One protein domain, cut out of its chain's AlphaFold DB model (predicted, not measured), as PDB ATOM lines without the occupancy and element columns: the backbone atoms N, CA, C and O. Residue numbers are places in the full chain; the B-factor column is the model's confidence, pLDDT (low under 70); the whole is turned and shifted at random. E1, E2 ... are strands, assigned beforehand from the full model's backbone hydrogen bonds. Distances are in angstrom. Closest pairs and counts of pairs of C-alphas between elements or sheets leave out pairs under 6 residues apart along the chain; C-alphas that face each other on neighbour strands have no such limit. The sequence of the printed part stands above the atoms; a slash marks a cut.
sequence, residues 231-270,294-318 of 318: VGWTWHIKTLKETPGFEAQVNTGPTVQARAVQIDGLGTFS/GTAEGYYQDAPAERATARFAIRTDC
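This is residues 231 to 270 and 294 to 318 of the 318 residues of an uncharacterized protein of Mycolicibacterium iranicum (UniProt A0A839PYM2). A twisted three-stranded sheet, E1, E2 and E3 side by side, is joined at one end to a two-stranded hairpin of E4 and E5, and the long last strand E5 crosses over one face of the sheet at a distance, without touching it. The printed part has 65 residues with no named helix and five named strands, E1 to E5 in order along the chain. The class is all strand, in two antiparallel sheets, E1 - E2 - E3 and E4 - E5. The whole is only just loose, close to compact, with a radius of gyration of the C-alphas of 13.0 A, and elongated, spanning 40 by 23 by 16 A.

E1, residues 234 to 239, begins at C-alpha 234 (49.955, 44.321, -37.100). E2, residues 245 to 252, is 22.5 A from first to last C-alpha. E3, residues 256 to 266, is 24.5 A long and bends by 58 degrees at residue 259. After the cut, E4, residues 294 to 300, begins at C-alpha 294 (51.061, 35.077, -52.640). E5, residues 303 to 316, is the longest strand with 14 residues and 29.8 A; it bends by 118 degrees at residue 306 and ends at C-alpha 316 (41.752, 46.587, -49.411).

E1, E2 and E3 form a meander, each strand the antiparallel neighbour of the one before, with E1 and E3 as edge strands. The hairpin of E1 and E2 has directions 165 degrees apart, with N 248 and O 237 at 2.7 A, within hydrogen-bond range. The hairpin of E2 and E3 has directions 180 degrees apart, with N 247 and O 262 at 2.9 A. This sheet is twisted, its C-alphas lying up to 4.3 A off its best plane. E3 and E4 have 2 pairs of C-alphas within 8 A, the closest those of Val 261 and Ala 296, 7.7 A apart. Residues 269 to 270 pair antiparallel with residues 299 to 300 of E4. The hairpin of E4 and E5 has directions 143 degrees apart, with N 298 and O 308 at 2.8 A. E5 is apart from E1, E2 and E3.

The two C-alphas farthest apart, those of Pro 254 and Asp 302, are 41.3 A from each other. Residues 271 to 293 are not printed, and C-alphas 270 and 294 stand 14.1 A apart across this cut, within the link from E3 to E4. The links printed whole, E1 to E2, E2 to E3 and E4 to E5, are tight. The mean pLDDT of the printed part is 97.2, and no printed residue is under 70.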
ATOM      1  N   VAL A 231      46.531  46.072 -34.127       96.50
ATOM      2  CA  VAL A 231      47.158  45.808 -32.827       96.50
ATOM      3  C   VAL A 231      48.661  46.043 -32.949       96.50
ATOM      4  O   VAL A 231      49.414  45.242 -33.507       96.50
ATOM      5  N   GLY A 232      49.117  47.188 -32.438       96.44
ATOM      6  CA  GLY A 232      50.496  47.636 -32.625       96.44
ATOM      7  C   GLY A 232      50.805  47.889 -34.104       96.44
ATOM      8  O   GLY A 232      50.144  48.694 -34.752       96.44
ATOM      9  N   TRP A 233      51.815  47.202 -34.641       96.75
ATOM     10  CA  TRP A 233      52.182  47.283 -36.062       96.75
ATOM     11  C   TRP A 233      51.498  46.225 -36.931       96.75
ATOM     12  O   TRP A 233      51.800  46.146 -38.115       96.75
ATOM     13  N   THR A 234      50.618  45.399 -36.366       97.81
ATOM     14  CA  THR A 234      49.955  44.321 -37.100       97.81
ATOM     15  C   THR A 234      48.512  44.696 -37.392       97.81
ATOM     16  O   THR A 234      47.744  44.998 -36.480       97.81
ATOM     17  N   TRP A 235      48.145  44.637 -38.665       97.94
ATOM     18  CA  TRP A 235      46.766  44.669 -39.125       97.94
ATOM     19  C   TRP A 235      46.204  43.257 -39.184       97.94
ATOM     20  O   TRP A 235      46.778  42.386 -39.835       97.94
ATOM     21  N   HIS A 236      45.069  43.065 -38.528       97.88
ATOM     22  CA  HIS A 236      44.220  41.888 -38.601       97.88
ATOM     23  C   HIS A 236      43.038  42.218 -39.501       97.88
ATOM     24  O   HIS A 236      42.246  43.111 -39.206       97.88
ATOM     25  N   ILE A 237      42.938  41.517 -40.622       97.75
ATOM     26  CA  ILE A 237      41.946  41.783 -41.659       97.75
ATOM     27  C   ILE A 237      41.151  40.513 -41.845       97.75
ATOM     28  O   ILE A 237      41.701  39.499 -42.263       97.75
ATOM     29  N   LYS A 238      39.860  40.552 -41.546       97.50
ATOM     30  CA  LYS A 238      39.009  39.364 -41.622       97.50
ATOM     31  C   LYS A 238      37.718  39.667 -42.343       97.50
ATOM     32  O   LYS A 238      37.167  40.762 -42.238       97.50
ATOM     33  N   THR A 239      37.193  38.691 -43.062       97.19
ATOM     34  CA  THR A 239      35.845  38.791 -43.613       97.19
ATOM     35  C   THR A 239      34.808  38.734 -42.494       97.19
ATOM     36  O   THR A 239      34.914  37.940 -41.566       97.19
ATOM     37  N   LEU A 240      33.744  39.536 -42.601       95.25
ATOM     38  CA  LEU A 240      32.652  39.514 -41.612       95.25
ATOM     39  C   LEU A 240      31.897  38.183 -41.583       95.25
ATOM     40  O   LEU A 240      31.260  37.838 -40.593       95.25
ATOM     41  N   LYS A 241      31.911  37.467 -42.709       93.31
ATOM     42  CA  LYS A 241      31.437  36.092 -42.803       93.31
ATOM     43  C   LYS A 241      32.662  35.189 -42.814       93.31
ATOM     44  O   LYS A 241      33.492  35.331 -43.702       93.31
ATOM     45  N   GLU A 242      32.739  34.258 -41.873       90.94
ATOM     46  CA  GLU A 242      33.879  33.339 -41.757       90.94
ATOM     47  C   GLU A 242      33.945  32.346 -42.928       90.94
ATOM     48  O   GLU A 242      35.024  32.016 -43.403       90.94
ATOM     49  N   THR A 243      32.798  31.886 -43.451       94.44
ATOM     50  CA  THR A 243      32.774  30.923 -44.568       94.44
ATOM     51  C   THR A 243      31.650  31.208 -45.585       94.44
ATOM     52  O   THR A 243      30.464  31.225 -45.229       94.44
ATOM     53  N   PRO A 244      31.958  31.397 -46.880       96.12
ATOM     54  CA  PRO A 244      33.304  31.547 -47.419       96.12
ATOM     55  C   PRO A 244      33.934  32.872 -46.957       96.12
ATOM     56  O   PRO A 244      33.223  33.877 -46.868       96.12
ATOM     57  N   GLY A 245      35.231  32.862 -46.658       97.81
ATOM     58  CA  GLY A 245      35.914  33.982 -46.015       97.81
ATOM     59  C   GLY A 245      37.438  33.883 -46.025       97.81
ATOM     60  O   GLY A 245      38.009  32.950 -46.592       97.81
ATOM     61  N   PHE A 246      38.090  34.888 -45.445       98.44
ATOM     62  CA  PHE A 246      39.525  34.871 -45.184       98.44
ATOM     63  C   PHE A 246      39.870  35.656 -43.915       98.44
ATOM     64  O   PHE A 246      39.145  36.573 -43.522       98.44
ATOM     65  N   GLU A 247      41.020  35.331 -43.341       98.50
ATOM     66  CA  GLU A 247      41.717  36.129 -42.337       98.50
ATOM     67  C   GLU A 247      43.151  36.378 -42.810       98.50
ATOM     68  O   GLU A 247      43.806  35.483 -43.338       98.50
ATOM     69  N   ALA A 248      43.646  37.598 -42.650       98.50
ATOM     70  CA  ALA A 248      44.997  37.986 -43.007       98.50
ATOM     71  C   ALA A 248      45.635  38.801 -41.884       98.50
ATOM     72  O   ALA A 248      44.982  39.617 -41.230       98.50
ATOM     73  N   GLN A 249      46.934  38.595 -41.693       98.56
ATOM     74  CA  GLN A 249      47.762  39.366 -40.778       98.56
ATOM     75  C   GLN A 249      48.896  40.011 -41.555       98.56
ATOM     76  O   GLN A 249      49.685  39.320 -42.207       98.56
ATOM     77  N   VAL A 250      48.996  41.334 -41.471       98.56
ATOM     78  CA  VAL A 250      50.039  42.100 -42.153       98.56
ATOM     79  C   VAL A 250      50.746  43.005 -41.162       98.56
ATOM     80  O   VAL A 250      50.119  43.809 -40.480       98.56
ATOM     81  N   ASN A 251      52.068  42.884 -41.086       98.06
ATOM     82  CA  ASN A 251      52.891  43.801 -40.317       98.06
ATOM     83  C   ASN A 251      53.211  45.031 -41.172       98.06
ATOM     84  O   ASN A 251      53.712  44.891 -42.285       98.06
ATOM     85  N   THR A 252      52.943  46.222 -40.653       97.06
ATOM     86  CA  THR A 252      53.207  47.516 -41.295       97.06
ATOM     87  C   THR A 252      54.189  48.350 -40.470       97.06
ATOM     88  O   THR A 252      54.023  49.561 -40.334       97.06
ATOM     89  N   GLY A 253      55.171  47.695 -39.843       95.25
ATOM     90  CA  GLY A 253      56.258  48.339 -39.108       95.25
ATOM     91  C   GLY A 253      57.281  49.001 -40.047       95.25
ATOM     92  O   GLY A 253      56.906  49.590 -41.060       95.25
ATOM     93  N   PRO A 254      58.597  48.912 -39.764       95.75
ATOM     94  CA  PRO A 254      59.634  49.483 -40.636       95.75
ATOM     95  C   PRO A 254      59.600  48.960 -42.081       95.75
ATOM     96  O   PRO A 254      60.061  49.629 -43.001       95.75
ATOM     97  N   THR A 255      59.061  47.755 -42.264       96.31
ATOM     98  CA  THR A 255      58.850  47.087 -43.548       96.31
ATOM     99  C   THR A 255      57.458  46.474 -43.559       96.31
ATOM    100  O   THR A 255      57.044  45.917 -42.541       96.31
ATOM    101  N   VAL A 256      56.778  46.519 -44.704       97.88
ATOM    102  CA  VAL A 256      55.474  45.870 -44.871       97.88
ATOM    103  C   VAL A 256      55.687  44.389 -45.181       97.88
ATOM    104  O   VAL A 256      56.448  44.060 -46.089       97.88
ATOM    105  N   GLN A 257      55.076  43.497 -44.402       98.19
ATOM    106  CA  GLN A 257      55.260  42.047 -44.525       98.19
ATOM    107  C   GLN A 257      53.950  41.295 -44.283       98.19
ATOM    108  O   GLN A 257      53.283  41.508 -43.267       98.19
ATOM    109  N   ALA A 258      53.611  40.365 -45.175       98.38
ATOM    110  CA  ALA A 258      52.542  39.403 -44.936       98.38
ATOM    111  C   ALA A 258      53.004  38.397 -43.872       98.38
ATOM    112  O   ALA A 258      54.069  37.805 -44.007       98.38
ATOM    113  N   ARG A 259      52.223  38.208 -42.806       98.31
ATOM    114  CA  ARG A 259      52.546  37.265 -41.720       98.31
ATOM    115  C   ARG A 259      51.763  35.967 -41.843       98.31
ATOM    116  O   ARG A 259      52.306  34.894 -41.607       98.31
ATOM    117  N   ALA A 260      50.487  36.078 -42.197       98.56
ATOM    118  CA  ALA A 260      49.604  34.939 -42.372       98.56
ATOM    119  C   ALA A 260      48.427  35.302 -43.273       98.56
ATOM    120  O   ALA A 260      47.963  36.443 -43.257       98.56
ATOM    121  N   VAL A 261      47.928  34.322 -44.020       98.75
ATOM    122  CA  VAL A 261      46.657  34.392 -44.743       98.75
ATOM    123  C   VAL A 261      45.985  33.029 -44.642       98.75
ATOM    124  O   VAL A 261      46.544  32.033 -45.081       98.75
ATOM    125  N   GLN A 262      44.776  32.982 -44.100       98.69
ATOM    126  CA  GLN A 262      43.911  31.809 -44.069       98.69
ATOM    127  C   GLN A 262      42.729  32.070 -45.004       98.69
ATOM    128  O   GLN A 262      42.064  33.095 -44.888       98.69
ATOM    129  N   ILE A 263      42.481  31.163 -45.944       98.62
ATOM    130  CA  ILE A 263      41.377  31.228 -46.903       98.62
ATOM    131  C   ILE A 263      40.451  30.047 -46.638       98.62
ATOM    132  O   ILE A 263      40.897  28.901 -46.633       98.62
ATOM    133  N   ASP A 264      39.156  30.315 -46.508       98.25
ATOM    134  CA  ASP A 264      38.145  29.303 -46.226       98.25
ATOM    135  C   ASP A 264      37.038  29.356 -47.278       98.25
ATOM    136  O   ASP A 264      36.091  30.137 -47.199       98.25
ATOM    137  N   GLY A 265      37.148  28.509 -48.300       97.12
ATOM    138  CA  GLY A 265      36.119  28.301 -49.316       97.12
ATOM    139  C   GLY A 265      35.914  29.449 -50.309       97.12
ATOM    140  O   GLY A 265      34.896  29.459 -51.005       97.12
ATOM    141  N   LEU A 266      36.833  30.414 -50.402       97.31
ATOM    142  CA  LEU A 266      36.772  31.465 -51.423       97.31
ATOM    143  C   LEU A 266      37.230  30.910 -52.773       97.31
ATOM    144  O   LEU A 266      38.286  30.294 -52.874       97.31
ATOM    145  N   GLY A 267      36.420  31.106 -53.816       94.56
ATOM    146  CA  GLY A 267      36.715  30.543 -55.139       94.56
ATOM    147  C   GLY A 267      36.902  29.021 -55.107       94.56
ATOM    148  O   GLY A 267      37.797  28.514 -55.771       94.56
ATOM    149  N   THR A 268      36.113  28.328 -54.269       96.25
ATOM    150  CA  THR A 268      36.172  26.877 -53.996       96.25
ATOM    151  C   THR A 268      37.493  26.359 -53.418       96.25
ATOM    152  O   THR A 268      37.666  25.145 -53.326       96.25
ATOM    153  N   PHE A 269      38.400  27.242 -52.998       98.25
ATOM    154  CA  PHE A 269      39.680  26.899 -52.386       98.25
ATOM    155  C   PHE A 269      39.653  27.164 -50.877       98.25
ATOM    156  O   PHE A 269      39.132  28.187 -50.431       98.25
ATOM    157  N   SER A 270      40.238  26.255 -50.103       98.44
ATOM    158  CA  SER A 270      40.556  26.461 -48.690       98.44
ATOM    159  C   SER A 270      42.029  26.156 -48.470       98.44
ATOM    160  O   SER A 270      42.497  25.098 -48.881       98.44
ATOM    161  N   GLY A 294      50.336  36.273 -53.045       98.44
ATOM    162  CA  GLY A 294      51.061  35.077 -52.640       98.44
ATOM    163  C   GLY A 294      50.500  33.777 -53.184       98.44
ATOM    164  O   GLY A 294      49.674  33.751 -54.099       98.44
ATOM    165  N   THR A 295      50.975  32.683 -52.604       98.56
ATOM    166  CA  THR A 295      50.523  31.314 -52.835       98.56
ATOM    167  C   THR A 295      50.197  30.670 -51.496       98.56
ATOM    168  O   THR A 295      51.023  30.677 -50.586       98.56
ATOM    169  N   ALA A 296      48.999  30.106 -51.388       98.50
ATOM    170  CA  ALA A 296      48.551  29.344 -50.231       98.50
ATOM    171  C   ALA A 296      48.538  27.845 -50.557       98.50
ATOM    172  O   ALA A 296      48.231  27.451 -51.688       98.50
ATOM    173  N   GLU A 297      48.831  27.013 -49.561       98.50
ATOM    174  CA  GLU A 297      48.703  25.556 -49.647       98.50
ATOM    175  C   GLU A 297      47.409  25.095 -48.975       98.50
ATOM    176  O   GLU A 297      47.035  25.591 -47.911       98.50
ATOM    177  N   GLY A 298      46.705  24.149 -49.590       98.00
ATOM    178  CA  GLY A 298      45.371  23.762 -49.156       98.00
ATOM    179  C   GLY A 298      44.737  22.675 -50.013       98.00
ATOM    180  O   GLY A 298      45.404  21.720 -50.405       98.00
ATOM    181  N   TYR A 299      43.442  22.811 -50.281       98.38
ATOM    182  CA  TYR A 299      42.633  21.888 -51.075       98.38
ATOM    183  C   TYR A 299      41.469  22.624 -51.754       98.38
ATOM    184  O   TYR A 299      41.063  23.712 -51.336       98.38
ATOM    185  N   TYR A 300      40.901  22.010 -52.792       97.88
ATOM    186  CA  TYR A 300      39.648  22.466 -53.395       97.88
ATOM    187  C   TYR A 300      38.462  21.672 -52.842       97.88
ATOM    188  O   TYR A 300      38.588  20.502 -52.482       97.88
ATOM    189  N   GLN A 301      37.292  22.304 -52.757       95.69
ATOM    190  CA  GLN A 301      36.088  21.699 -52.168       95.69
ATOM    191  C   GLN A 301      35.571  20.466 -52.928       95.69
ATOM    192  O   GLN A 301      34.911  19.616 -52.332       95.69
ATOM    193  N   ASP A 302      35.855  20.362 -54.225       96.31
ATOM    194  CA  ASP A 302      35.519  19.212 -55.068       96.31
ATOM    195  C   ASP A 302      36.499  18.037 -54.902       96.31
ATOM    196  O   ASP A 302      36.139  16.897 -55.196       96.31
ATOM    197  N   ALA A 303      37.693  18.295 -54.361       96.00
ATOM    198  CA  ALA A 303      38.729  17.301 -54.098       96.00
ATOM    199  C   ALA A 303      39.414  17.520 -52.726       96.00
ATOM    200  O   ALA A 303      40.622  17.744 -52.658       96.00
ATOM    201  N   PRO A 304      38.687  17.415 -51.594       95.25
ATOM    202  CA  PRO A 304      39.210  17.781 -50.270       95.25
ATOM    203  C   PRO A 304      40.310  16.849 -49.736       95.25
ATOM    204  O   PRO A 304      40.986  17.181 -48.766       95.25
ATOM    205  N   ALA A 305      40.482  15.664 -50.332       96.88
ATOM    206  CA  ALA A 305      41.556  14.733 -49.984       96.88
ATOM    207  C   ALA A 305      42.871  15.025 -50.732       96.88
ATOM    208  O   ALA A 305      43.904  14.443 -50.399       96.88
ATOM    209  N   GLU A 306      42.840  15.899 -51.741       97.25
ATOM    210  CA  GLU A 306      43.990  16.226 -52.576       97.25
ATOM    211  C   GLU A 306      44.608  17.549 -52.131       97.25
ATOM    212  O   GLU A 306      43.932  18.574 -52.025       97.25
ATOM    213  N   ARG A 307      45.920  17.531 -51.874       97.56
ATOM    214  CA  ARG A 307      46.665  18.766 -51.627       97.56
ATOM    215  C   ARG A 307      46.761  19.567 -52.916       97.56
ATOM    216  O   ARG A 307      47.089  19.025 -53.968       97.56
ATOM    217  N   ALA A 308      46.557  20.865 -52.795       98.06
ATOM    218  CA  ALA A 308      46.637  21.818 -53.878       98.06
ATOM    219  C   ALA A 308      47.307  23.112 -53.419       98.06
ATOM    220  O   ALA A 308      47.399  23.409 -52.228       98.06
ATOM    221  N   THR A 309      47.735  23.907 -54.389       98.25
ATOM    222  CA  THR A 309      48.160  25.288 -54.180       98.25
ATOM    223  C   THR A 309      47.254  26.223 -54.966       98.25
ATOM    224  O   THR A 309      46.719  25.860 -56.020       98.25
ATOM    225  N   ALA A 310      47.072  27.434 -54.451       98.50
ATOM    226  CA  ALA A 310      46.387  28.496 -55.169       98.50
ATOM    227  C   ALA A 310      47.133  29.812 -54.999       98.50
ATOM    228  O   ALA A 310      47.551  30.172 -53.897       98.50
ATOM    229  N   ARG A 311      47.273  30.547 -56.103       98.62
ATOM    230  CA  ARG A 311      47.732  31.935 -56.054       98.62
ATOM    231  C   ARG A 311      46.591  32.814 -55.581       98.62
ATOM    232  O   ARG A 311      45.469  32.656 -56.061       98.62
ATOM    233  N   PHE A 312      46.881  33.754 -54.697       98.75
ATOM    234  CA  PHE A 312      45.900  34.710 -54.211       98.75
ATOM    235  C   PHE A 312      46.401  36.149 -54.337       98.75
ATOM    236  O   PHE A 312      47.604  36.412 -54.303       98.75
ATOM    237  N   ALA A 313      45.456  37.075 -54.466       98.75
ATOM    238  CA  ALA A 313      45.679  38.501 -54.277       98.75
ATOM    239  C   ALA A 313      44.520  39.089 -53.468       98.75
ATOM    240  O   ALA A 313      43.357  38.818 -53.770       98.75
ATOM    241  N   ILE A 314      44.835  39.885 -52.452       98.62
ATOM    242  CA  ILE A 314      43.877  40.585 -51.593       98.62
ATOM    243  C   ILE A 314      44.203  42.073 -51.672       98.62
ATOM    244  O   ILE A 314      45.345  42.467 -51.437       98.62
ATOM    245  N   ARG A 315      43.213  42.901 -52.015       98.44
ATOM    246  CA  ARG A 315      43.342  44.365 -52.085       98.44
ATOM    247  C   ARG A 315      42.269  45.014 -51.225       98.44
ATOM    248  O   ARG A 315      41.090  44.677 -51.367       98.44
ATOM    249  N   THR A 316      42.668  45.927 -50.347       97.62
ATOM    250  CA  THR A 316      41.752  46.587 -49.411       97.62
ATOM    251  C   THR A 316      42.255  47.950 -48.946       97.62
ATOM    252  O   THR A 316      43.453  48.200 -48.950       97.62
ATOM    253  N   ASP A 317      41.335  48.812 -48.519       94.19
ATOM    254  CA  ASP A 317      41.567  50.169 -48.014       94.19
ATOM    255  C   ASP A 317      41.404  50.270 -46.484       94.19
ATOM    256  O   ASP A 317      40.758  51.190 -45.977       94.19
ATOM    257  N   CYS A 318      41.984  49.302 -45.758       89.75
ATOM    258  CA  CYS A 318      42.320  49.527 -44.352       89.75
ATOM    259  C   CYS A 318      43.420  50.620 -44.302       89.75
ATOM    260  O   CYS A 318      43.356  51.473 -43.398       89.75
TER     261      CYS A 318